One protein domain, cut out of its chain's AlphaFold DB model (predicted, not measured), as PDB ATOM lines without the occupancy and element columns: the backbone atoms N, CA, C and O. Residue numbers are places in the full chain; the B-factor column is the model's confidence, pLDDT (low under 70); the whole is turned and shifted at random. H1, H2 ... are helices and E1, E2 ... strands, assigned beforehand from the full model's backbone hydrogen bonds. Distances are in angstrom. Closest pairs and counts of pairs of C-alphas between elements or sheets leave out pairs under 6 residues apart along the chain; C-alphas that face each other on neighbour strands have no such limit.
ATOM      1  N   LYS A  12     349.698 364.710 328.055       85.31
ATOM      2  CA  LYS A  12     349.943 365.496 329.282       85.31
ATOM      3  C   LYS A  12     350.067 364.661 330.564       85.31
ATOM      4  O   LYS A  12     350.640 365.125 331.542       85.31
ATOM      5  N   ASN A  13     349.494 363.455 330.588       84.00
ATOM      6  CA  ASN A  13     349.619 362.536 331.721       84.00
ATOM      7  C   ASN A  13     350.941 361.752 331.689       84.00
ATOM      8  O   ASN A  13     351.290 361.142 332.699       84.00
ATOM      9  N   LEU A  14     351.645 361.755 330.553       86.00
ATOM     10  CA  LEU A  14     352.966 361.154 330.396       86.00
ATOM     11  C   LEU A  14     354.099 362.119 330.765       86.00
ATOM     12  O   LEU A  14     355.201 361.648 331.018       86.00
ATOM     13  N   CYS A  15     353.840 363.431 330.837       90.38
ATOM     14  CA  CYS A  15     354.837 364.410 331.265       90.38
ATOM     15  C   CYS A  15     355.398 364.052 332.651       90.38
ATOM     16  O   CYS A  15     354.650 363.961 333.630       90.38
ATOM     17  N   ASP A  16     356.714 363.863 332.726       87.31
ATOM     18  CA  ASP A  16     357.433 363.394 333.913       87.31
ATOM     19  C   ASP A  16     358.543 364.352 334.373       87.31
ATOM     20  O   ASP A  16     359.067 364.189 335.474       87.31
ATOM     21  N   GLY A  17     358.849 365.382 333.579       84.06
ATOM     22  CA  GLY A  17     359.900 366.354 333.885       84.06
ATOM     23  C   GLY A  17     361.319 365.849 333.608       84.06
ATOM     24  O   GLY A  17     362.268 366.522 334.000       84.06
ATOM     25  N   ASP A  18     361.462 364.698 332.947       87.62
ATOM     26  CA  ASP A  18     362.745 364.118 332.539       87.62
ATOM     27  C   ASP A  18     362.732 363.822 331.033       87.62
ATOM     28  O   ASP A  18     363.347 364.533 330.237       87.62
ATOM     29  N   LYS A  19     361.955 362.817 330.617       88.12
ATOM     30  CA  LYS A  19     361.905 362.357 329.223       88.12
ATOM     31  C   LYS A  19     360.794 363.020 328.428       88.12
ATOM     32  O   LYS A  19     360.912 363.139 327.211       88.12
ATOM     33  N   ILE A  20     359.712 363.415 329.096       89.50
ATOM     34  CA  ILE A  20     358.543 364.032 328.470       89.50
ATOM     35  C   ILE A  20     358.217 365.313 329.232       89.50
ATOM     36  O   ILE A  20     357.907 365.294 330.428       89.50
ATOM     37  N   TYR A  21     358.260 366.438 328.527       90.75
ATOM     38  CA  TYR A  21     358.012 367.761 329.087       90.75
ATOM     39  C   TYR A  21     357.136 368.603 328.156       90.75
ATOM     40  O   TYR A  21     357.040 368.357 326.957       90.75
ATOM     41  N   SER A  22     356.454 369.584 328.747       90.19
ATOM     42  CA  SER A  22     355.698 370.600 328.016       90.19
ATOM     43  C   SER A  22     356.611 371.787 327.748       90.19
ATOM     44  O   SER A  22     357.233 372.288 328.685       90.19
ATOM     45  N   GLU A  23     356.631 372.281 326.515       89.88
ATOM     46  CA  GLU A  23     357.356 373.500 326.145       89.88
ATOM     47  C   GLU A  23     356.396 374.626 325.738       89.88
ATOM     48  O   GLU A  23     355.302 374.344 325.237       89.88
ATOM     49  N   PRO A  24     356.765 375.903 325.956       91.81
ATOM     50  CA  PRO A  24     356.021 377.033 325.413       91.81
ATOM     51  C   PRO A  24     355.986 377.004 323.881       91.81
ATOM     52  O   PRO A  24     356.998 376.757 323.233       91.81
ATOM     53  N   CYS A  25     354.829 377.323 323.306       92.75
ATOM     54  CA  CYS A  25     354.633 377.491 321.869       92.75
ATOM     55  C   CYS A  25     354.024 378.876 321.631       92.75
ATOM     56  O   CYS A  25     353.003 379.199 322.239       92.75
ATOM     57  N   GLU A  26     354.676 379.709 320.816       95.38
ATOM     58  CA  GLU A  26     354.254 381.104 320.603       95.38
ATOM     59  C   GLU A  26     352.935 381.205 319.829       95.38
ATOM     60  O   GLU A  26     352.080 382.017 320.175       95.38
ATOM     61  N   GLU A  27     352.754 380.360 318.814       96.25
ATOM     62  CA  GLU A  27     351.570 380.358 317.964       96.25
ATOM     63  C   GLU A  27     351.123 378.927 317.669       96.25
ATOM     64  O   GLU A  27     351.931 378.058 317.342       96.25
ATOM     65  N   VAL A  28     349.813 378.691 317.754       92.25
ATOM     66  CA  VAL A  28     349.190 377.413 317.409       92.25
ATOM     67  C   VAL A  28     348.110 377.663 316.367       92.25
ATOM     68  O   VAL A  28     347.200 378.463 316.583       92.25
ATOM     69  N   THR A  29     348.183 376.946 315.247       92.31
ATOM     70  CA  THR A  29     347.092 376.886 314.269       92.31
ATOM     71  C   THR A  29     346.225 375.664 314.552       92.31
ATOM     72  O   THR A  29     346.723 374.540 314.585       92.31
ATOM     73  N   TYR A  30     344.923 375.879 314.737       85.00
ATOM     74  CA  TYR A  30     343.960 374.809 314.978       85.00
ATOM     75  C   TYR A  30     343.225 374.445 313.691       85.00
ATOM     76  O   TYR A  30     342.616 375.299 313.048       85.00
ATOM     77  N   PHE A  31     343.249 373.159 313.350       85.12
ATOM     78  CA  PHE A  31     342.442 372.584 312.282       85.12
ATOM     79  C   PHE A  31     341.441 371.608 312.891       85.12
ATOM     80  O   PHE A  31     341.826 370.706 313.635       85.12
ATOM     81  N   HIS A  32     340.163 371.771 312.559       82.69
ATOM     82  CA  HIS A  32     339.136 370.791 312.888       82.69
ATOM     83  C   HIS A  32     338.966 369.839 311.710       82.69
ATOM     84  O   HIS A  32     338.640 370.259 310.601       82.69
ATOM     85  N   ILE A  33     339.206 368.557 311.961       85.31
ATOM     86  CA  ILE A  33     339.030 367.479 310.992       85.31
ATOM     87  C   ILE A  33     338.076 366.482 311.636       85.31
ATOM     88  O   ILE A  33     338.367 365.951 312.708       85.31
ATOM     89  N   MET A  34     336.926 366.273 311.002       85.44
ATOM     90  CA  MET A  34     335.895 365.348 311.459       85.44
ATOM     91  C   MET A  34     335.859 364.137 310.527       85.44
ATOM     92  O   MET A  34     336.000 364.284 309.314       85.44
ATOM     93  N   PHE A  35     335.677 362.954 311.106       88.44
ATOM     94  CA  PHE A  35     335.584 361.681 310.396       88.44
ATOM     95  C   PHE A  35     334.199 361.065 310.622       88.44
ATOM     96  O   PHE A  35     333.580 361.299 311.661       88.44
ATOM     97  N   ASP A  36     333.739 360.234 309.684       87.88
ATOM     98  CA  ASP A  36     332.445 359.533 309.783       87.88
ATOM     99  C   ASP A  36     332.405 358.539 310.962       87.88
ATOM    100  O   ASP A  36     331.348 358.254 311.534       87.88
ATOM    101  N   GLN A  37     333.573 358.026 311.351       89.56
ATOM    102  CA  GLN A  37     333.775 357.128 312.483       89.56
ATOM    103  C   GLN A  37     334.966 357.576 313.334       89.56
ATOM    104  O   GLN A  37     335.799 358.360 312.882       89.56
ATOM    105  N   HIS A  38     335.055 357.087 314.572       89.25
ATOM    106  CA  HIS A  38     336.239 357.328 315.395       89.25
ATOM    107  C   HIS A  38     337.454 356.634 314.771       89.25
ATOM    108  O   HIS A  38     337.386 355.450 314.440       89.25
ATOM    109  N   GLU A  39     338.567 357.348 314.647       90.19
ATOM    110  CA  GLU A  39     339.755 356.887 313.931       90.19
ATOM    111  C   GLU A  39     341.030 357.075 314.751       90.19
ATOM    112  O   GLU A  39     341.117 357.927 315.640       90.19
ATOM    113  N   ILE A  40     342.043 356.279 314.409       90.19
ATOM    114  CA  ILE A  40     343.422 356.532 314.829       90.19
ATOM    115  C   ILE A  40     344.115 357.307 313.716       90.19
ATOM    116  O   ILE A  40     344.216 356.836 312.584       90.19
ATOM    117  N   VAL A  41     344.614 358.491 314.051       90.75
ATOM    118  CA  VAL A  41     345.358 359.359 313.137       90.75
ATOM    119  C   VAL A  41     346.823 359.396 313.541       90.75
ATOM    120  O   VAL A  41     347.158 359.230 314.710       90.75
ATOM    121  N   TYR A  42     347.712 359.617 312.580       90.69
ATOM    122  CA  TYR A  42     349.146 359.701 312.842       90.69
ATOM    123  C   TYR A  42     349.622 361.136 312.669       90.69
ATOM    124  O   TYR A  42     349.389 361.746 311.627       90.69
ATOM    125  N   SER A  43     350.320 361.650 313.678       88.31
ATOM    126  CA  SER A  43     351.024 362.932 313.616       88.31
ATOM    127  C   SER A  43     352.490 362.686 313.924       88.31
ATOM    128  O   SER A  43     352.800 362.124 314.972       88.31
ATOM    129  N   GLU A  44     353.386 363.024 312.995       89.75
ATOM    130  CA  GLU A  44     354.832 362.777 313.136       89.75
ATOM    131  C   GLU A  44     355.169 361.324 313.542       89.75
ATOM    132  O   GLU A  44     356.058 361.054 314.346       89.75
ATOM    133  N   GLY A  45     354.408 360.358 313.012       88.12
ATOM    134  CA  GLY A  45     354.565 358.931 313.319       88.12
ATOM    135  C   GLY A  45     353.995 358.487 314.671       88.12
ATOM    136  O   GLY A  45     354.021 357.293 314.969       88.12
ATOM    137  N   VAL A  46     353.435 359.401 315.466       87.12
ATOM    138  CA  VAL A  46     352.783 359.097 316.745       87.12
ATOM    139  C   VAL A  46     351.286 358.846 316.520       87.12
ATOM    140  O   VAL A  46     350.616 359.710 315.947       87.12
ATOM    141  N   PRO A  47     350.737 357.695 316.957       89.19
ATOM    142  CA  PRO A  47     349.305 357.433 316.886       89.19
ATOM    143  C   PRO A  47     348.543 358.289 317.905       89.19
ATOM    144  O   PRO A  47     348.900 358.365 319.081       89.19
ATOM    145  N   LEU A  48     347.464 358.904 317.442       86.81
ATOM    146  CA  LEU A  48     346.543 359.751 318.191       86.81
ATOM    147  C   LEU A  48     345.110 359.309 317.885       86.81
ATOM    148  O   LEU A  48     344.860 358.643 316.884       86.81
ATOM    149  N   GLU A  49     344.155 359.706 318.716       87.94
ATOM    150  CA  GLU A  49     342.734 359.492 318.436       87.94
ATOM    151  C   GLU A  49     342.074 360.732 317.840       87.94
ATOM    152  O   GLU A  49     342.396 361.867 318.211       87.94
ATOM    153  N   SER A  50     341.128 360.512 316.926       88.81
ATOM    154  CA  SER A  50     340.168 361.541 316.542       88.81
ATOM    155  C   SER A  50     339.232 361.861 317.711       88.81
ATOM    156  O   SER A  50     339.141 361.136 318.697       88.81
ATOM    157  N   PHE A  51     338.474 362.948 317.600       84.75
ATOM    158  CA  PHE A  51     337.480 363.275 318.614       84.75
ATOM    159  C   PHE A  51     336.351 362.229 318.648       84.75
ATOM    160  O   PHE A  51     335.717 361.966 317.628       84.75
ATOM    161  N   LEU A  52     336.086 361.644 319.821       86.75
ATOM    162  CA  LEU A  52     334.941 360.760 320.049       86.75
ATOM    163  C   LEU A  52     333.705 361.582 320.421       86.75
ATOM    164  O   LEU A  52     333.630 362.148 321.517       86.75
ATOM    165  N   VAL A  53     332.705 361.591 319.540       81.75
ATOM    166  CA  VAL A  53     331.433 362.285 319.778       81.75
ATOM    167  C   VAL A  53     330.566 361.411 320.684       81.75
ATOM    168  O   VAL A  53     329.719 360.657 320.239       81.75
ATOM    169  N   GLY A  54     330.811 361.428 321.988       79.12
ATOM    170  CA  GLY A  54     330.095 360.567 322.935       79.12
ATOM    171  C   GLY A  54     329.735 361.273 324.229       79.12
ATOM    172  O   GLY A  54     329.940 362.475 324.381       79.12
ATOM    173  N   ASP A  55     329.254 360.508 325.204       76.12
ATOM    174  CA  ASP A  55     328.866 361.040 326.519       76.12
ATOM    175  C   ASP A  55     330.034 361.770 327.204       76.12
ATOM    176  O   ASP A  55     329.854 362.791 327.857       76.12
ATOM    177  N   HIS A  56     331.268 361.331 326.940       73.88
ATOM    178  CA  HIS A  56     332.481 362.021 327.365       73.88
ATOM    179  C   HIS A  56     332.585 363.460 326.825       73.88
ATOM    180  O   HIS A  56     332.996 364.364 327.557       73.88
ATOM    181  N   ALA A  57     332.242 363.681 325.552       75.31
ATOM    182  CA  ALA A  57     332.220 365.012 324.947       75.31
ATOM    183  C   ALA A  57     331.143 365.879 325.601       75.31
ATOM    184  O   ALA A  57     331.409 367.024 325.947       75.31
ATOM    185  N   ILE A  58     329.973 365.300 325.866       76.62
ATOM    186  CA  ILE A  58     328.861 365.969 326.543       76.62
ATOM    187  C   ILE A  58     329.245 366.415 327.964       76.62
ATOM    188  O   ILE A  58     328.888 367.514 328.391       76.62
ATOM    189  N   GLU A  59     329.965 365.572 328.705       77.94
ATOM    190  CA  GLU A  59     330.381 365.851 330.084       77.94
ATOM    191  C   GLU A  59     331.525 366.867 330.178       77.94
ATOM    192  O   GLU A  59     331.572 367.653 331.125       77.94
ATOM    193  N   ARG A  60     332.473 366.838 329.232       76.88
ATOM    194  CA  ARG A  60     333.711 367.634 329.312       76.88
ATOM    195  C   ARG A  60     333.741 368.863 328.417       76.88
ATOM    196  O   ARG A  60     334.446 369.802 328.762       76.88
ATOM    197  N   ASN A  61     333.023 368.849 327.298       81.19
ATOM    198  CA  ASN A  61     333.035 369.886 326.263       81.19
ATOM    199  C   ASN A  61     331.640 370.019 325.624       81.19
ATOM    200  O   ASN A  61     331.471 369.808 324.420       81.19
ATOM    201  N   ARG A  62     330.629 370.337 326.442       84.38
ATOM    202  CA  ARG A  62     329.234 370.447 325.988       84.38
ATOM    203  C   ARG A  62     329.061 371.424 324.825       84.38
ATOM    204  O   ARG A  62     328.389 371.072 323.868       84.38
ATOM    205  N   ASP A  63     329.720 372.579 324.870       85.69
ATOM    206  CA  ASP A  63     329.619 373.590 323.811       85.69
ATOM    207  C   ASP A  63     330.084 373.041 322.452       85.69
ATOM    208  O   ASP A  63     329.405 373.217 321.445       85.69
ATOM    209  N   THR A  64     331.197 372.294 322.429       85.06
ATOM    210  CA  THR A  64     331.696 371.625 321.216       85.06
ATOM    211  C   THR A  64     330.733 370.546 320.733       85.06
ATOM    212  O   THR A  64     330.522 370.404 319.533       85.06
ATOM    213  N   TYR A  65     330.143 369.771 321.648       87.81
ATOM    214  CA  TYR A  65     329.140 368.772 321.276       87.81
ATOM    215  C   TYR A  65     327.903 369.428 320.648       87.81
ATOM    216  O   TYR A  65     327.449 368.982 319.595       87.81
ATOM    217  N   ASP A  66     327.380 370.487 321.266       89.38
ATOM    218  CA  ASP A  66     326.189 371.184 320.784       89.38
ATOM    219  C   ASP A  66     326.454 371.825 319.409       89.38
ATOM    220  O   ASP A  66     325.614 371.731 318.514       89.38
ATOM    221  N   GLU A  67     327.637 372.407 319.190       89.12
ATOM    222  CA  GLU A  67     328.066 372.894 317.873       89.12
ATOM    223  C   GLU A  67     328.111 371.769 316.829       89.12
ATOM    224  O   GLU A  67     327.535 371.910 315.748       89.12
ATOM    225  N   LEU A  68     328.732 370.633 317.159       88.50
ATOM    226  CA  LEU A  68     328.830 369.493 316.248       88.50
ATOM    227  C   LEU A  68     327.458 368.928 315.877       88.50
ATOM    228  O   LEU A  68     327.230 368.663 314.704       88.50
ATOM    229  N   VAL A  69     326.536 368.778 316.830       90.69
ATOM    230  CA  VAL A  69     325.172 368.293 316.546       90.69
ATOM    231  C   VAL A  69     324.360 369.320 315.754       90.69
ATOM    232  O   VAL A  69     323.546 368.941 314.916       90.69
ATOM    233  N   ASN A  70     324.587 370.619 315.969       92.44
ATOM    234  CA  ASN A  70     323.959 371.659 315.155       92.44
ATOM    235  C   ASN A  70     324.445 371.620 313.696       92.44
ATOM    236  O   ASN A  70     323.651 371.867 312.788       92.44
ATOM    237  N   LEU A  71     325.728 371.319 313.470       91.19
ATOM    238  CA  LEU A  71     326.310 371.176 312.130       91.19
ATOM    239  C   LEU A  71     325.966 369.829 311.473       91.19
ATOM    240  O   LEU A  71     325.717 369.791 310.269       91.19
ATOM    241  N   PHE A  72     325.920 368.754 312.263       91.12
ATOM    242  CA  PHE A  72     325.723 367.363 311.841       91.12
ATOM    243  C   PHE A  72     324.668 366.680 312.735       91.12
ATOM    244  O   PHE A  72     325.011 365.977 313.696       91.12
ATOM    245  N   PRO A  73     323.364 366.890 312.467       92.00
ATOM    246  CA  PRO A  73     322.277 366.381 313.309       92.00
ATOM    247  C   PRO A  73     322.273 364.859 313.510       92.00
ATOM    248  O   PRO A  73     321.793 364.371 314.535       92.00
ATOM    249  N   GLU A  74     322.825 364.100 312.565       91.25
ATOM    250  CA  GLU A  74     322.998 362.646 312.628       91.25
ATOM    251  C   GLU A  74     323.838 362.181 313.828       91.25
ATOM    252  O   GLU A  74     323.637 361.072 314.324       91.25
ATOM    253  N   LEU A  75     324.708 363.041 314.369       89.81
ATOM    254  CA  LEU A  75     325.516 362.739 315.555       89.81
ATOM    255  C   LEU A  75     324.679 362.615 316.839       89.81
ATOM    256  O   LEU A  75     325.145 362.050 317.834       89.81
ATOM    257  N   ALA A  76     323.433 363.100 316.833       88.81
ATOM    258  CA  ALA A  76     322.515 362.909 317.950       88.81
ATOM    259  C   ALA A  76     322.126 361.430 318.144       88.81
ATOM    260  O   ALA A  76     321.774 361.045 319.264       88.81
ATOM    261  N   ASP A  77     322.220 360.596 317.100       90.75
ATOM    262  CA  ASP A  77     321.954 359.159 317.176       90.75
ATOM    263  C   ASP A  77     323.045 358.449 318.004       90.75
ATOM    264  O   ASP A  77     324.210 358.449 317.603       90.75
ATOM    265  N   PRO A  78     322.708 357.806 319.141       86.31
ATOM    266  CA  PRO A  78     323.664 357.059 319.963       86.31
ATOM    267  C   PRO A  78     324.383 355.917 319.239       86.31
ATOM    268  O   PRO A  78     325.422 355.461 319.713       86.31
ATOM    269  N   THR A  79     323.839 355.441 318.119       89.00
ATOM    270  CA  THR A  79     324.390 354.334 317.331       89.00
ATOM    271  C   THR A  79     325.324 354.784 316.207       89.00
ATOM    272  O   THR A  79     325.926 353.939 315.541       89.00
ATOM    273  N   HIS A  80     325.489 356.097 316.008       90.19
ATOM    274  CA  HIS A  80     326.364 356.640 314.977       90.19
ATOM    275  C   HIS A  80     327.831 356.225 315.204       90.19
ATOM    276  O   HIS A  80     328.337 356.259 316.327       90.19
ATOM    277  N   LEU A  81     328.546 355.866 314.131       88.00
ATOM    278  CA  LEU A  81     329.899 355.295 314.213       88.00
ATOM    279  C   LEU A  81     330.920 356.242 314.862       88.00
ATOM    280  O   LEU A  81     331.783 355.795 315.612       88.00
ATOM    281  N   ALA A  82     330.785 357.555 314.656       87.12
ATOM    282  CA  ALA A  82     331.585 358.582 315.341       87.12
ATOM    283  C   ALA A  82     331.473 358.574 316.886       87.12
ATOM    284  O   ALA A  82     332.275 359.223 317.563       87.12
ATOM    285  N   ARG A  83     330.494 357.852 317.452       86.62
ATOM    286  CA  ARG A  83     330.301 357.681 318.903       86.62
ATOM    287  C   ARG A  83     330.874 356.369 319.445       86.62
ATOM    288  O   ARG A  83     330.840 356.142 320.654       86.62
ATOM    289  N   ILE A  84     331.389 355.501 318.573       85.06
ATOM    290  CA  ILE A  84     331.935 354.185 318.919       85.06
ATOM    291  C   ILE A  84     333.460 354.280 318.961       85.06
ATOM    292  O   ILE A  84     334.077 354.743 318.012       85.06
ATOM    293  N   ILE A  85     334.082 353.829 320.053       83.69
ATOM    294  CA  ILE A  85     335.543 353.881 320.210       83.69
ATOM    295  C   ILE A  85     336.271 352.979 319.203       83.69
ATOM    296  O   ILE A  85     335.938 351.809 319.036       83.69
ATOM    297  N   ALA A  86     337.339 353.501 318.596       80.50
ATOM    298  CA  ALA A  86     338.223 352.731 317.708       80.50
ATOM    299  C   ALA A  86     339.184 351.806 318.472       80.50
ATOM    300  O   ALA A  86     339.648 350.791 317.940       80.50
ATOM    301  N   ARG A  87     339.533 352.184 319.709       75.62
ATOM    302  CA  ARG A  87     340.449 351.460 320.595       75.62
ATOM    303  C   ARG A  87     340.020 351.598 322.060       75.62
ATOM    304  O   ARG A  87     339.475 352.641 322.425       75.62
ATOM    305  N   PRO A  88     340.289 350.591 322.912       73.56
ATOM    306  CA  PRO A  88     340.121 350.721 324.354       73.56
ATOM    307  C   PRO A  88     340.963 351.874 324.929       73.56
ATOM    308  O   PRO A  88     342.151 352.011 324.635       73.56
ATOM    309  N   GLN A  89     340.344 352.691 325.781       70.69
ATOM    310  CA  GLN A  89     340.990 353.796 326.495       70.69
ATOM    311  C   GLN A  89     341.146 353.430 327.978       70.69
ATOM    312  O   GLN A  89     340.207 352.903 328.580       70.69
ATOM    313  N   ILE A  90     342.296 353.743 328.588       70.25
ATOM    314  CA  ILE A  90     342.525 353.524 330.028       70.25
ATOM    315  C   ILE A  90     342.519 354.834 330.817       70.25
ATOM    316  O   ILE A  90     342.885 355.903 330.319       70.25
ATOM    317  N   LYS A  91     342.101 354.772 332.083       64.38
ATOM    318  CA  LYS A  91     342.026 355.952 332.956       64.38
ATOM    319  C   LYS A  91     343.399 356.302 333.530       64.38
ATOM    320  O   LYS A  91     344.299 355.477 333.635       64.38
ATOM    321  N   LYS A  92     343.555 357.552 333.987       61.72
ATOM    322  CA  LYS A  92     344.826 358.092 334.516       61.72
ATOM    323  C   LYS A  92     345.497 357.197 335.573       61.72
ATOM    324  O   LYS A  92     346.717 357.095 335.584       61.72
ATOM    325  N   TYR A  93     344.721 356.572 336.462       61.06
ATOM    326  CA  TYR A  93     345.264 355.702 337.513       61.06
ATOM    327  C   TYR A  93     345.763 354.348 336.977       61.06
ATOM    328  O   TYR A  93     346.660 353.763 337.570       61.06
ATOM    329  N   GLU A  94     345.234 353.871 335.846       66.69
ATOM    330  CA  GLU A  94     345.710 352.663 335.157       66.69
ATOM    331  C   GLU A  94     347.012 352.941 334.400       66.69
ATOM    332  O   GLU A  94     347.910 352.105 334.403       66.69
ATOM    333  N   ALA A  95     347.164 354.145 333.840       61.06
ATOM    334  CA  ALA A  95     348.379 354.543 333.126       61.06
ATOM    335  C   ALA A  95     349.624 354.600 334.030       61.06
ATOM    336  O   ALA A  95     350.740 354.396 333.561       61.06
ATOM    337  N   ALA A  96     349.452 354.834 335.336       64.12
ATOM    338  CA  ALA A  96     350.559 354.845 336.293       64.12
ATOM    339  C   ALA A  96     351.280 353.485 336.415       64.12
ATOM    340  O   ALA A  96     352.409 353.450 336.897       64.12
ATOM    341  N   LEU A  97     350.646 352.391 335.973       66.00
ATOM    342  CA  LEU A  97     351.204 351.035 335.975       66.00
ATOM    343  C   LEU A  97     352.032 350.707 334.718       66.00
ATOM    344  O   LEU A  97     352.588 349.618 334.647       66.00
TER     345      LEU A  97
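AT A GLANCE: This is residues 12 to 97 of the 99 residues of the protein "Hint_2 domain-containing protein" of Halocynthiibacter arcticus (UniProt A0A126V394). What is the shape? It has little regular structure: a small antiparallel hairpin, E1 and E2, is joined by a tight link to short helices H1, H2 and H3 meeting at corners, with H4 alone after a long link and residues 23 to 31 sticking out. How is it built? The 86 printed residues, mixed in class with under half in named elements, run E1 E2 H1 H2 H3 H4, loose, radius of gyration of the C-alphas 15.4 A, spanning 45 by 34 by 25 A.

IN THESE COORDINATES: Where are the strands? E1, residues 40 to 43, begins at C-alpha 40 (343.422, 356.532, 314.829); E2 is residues 46 to 49. Where are the helices? H1 is residues 55 to 60, H2 62 to 71, 14.2 A, H3 73 to 76; H4, 92 to 97, ends at C-alpha 97 (351.204, 351.035, 335.975).

HOW THE PARTS SIT: How do E1 and E2 pair? N 41 and O 48, 2.8 A, are within hydrogen-bond range. Which helices touch? H1 and H2 only just touch, only at the corner, with 3 pairs of C-alphas within 8 A, the closest Ile 58 and Tyr 65, 6.0 A. H2 and H3 likewise, Val 69 and Leu 75, 5.7 A. H4 is apart from H1, H2, H3, E1 and E2. Are helix backbones paired? Every O i to N i+4 pair is within range in H1 and H2; H4 has 0 of 2, and 2 of 3 O i to N i+3 pairs; H3 is too short.

THE WHOLE: Is it cut? The printed part has no cut; the link H3 to H4 is long. Where is confidence low? Residues 91 to 97 are under 70.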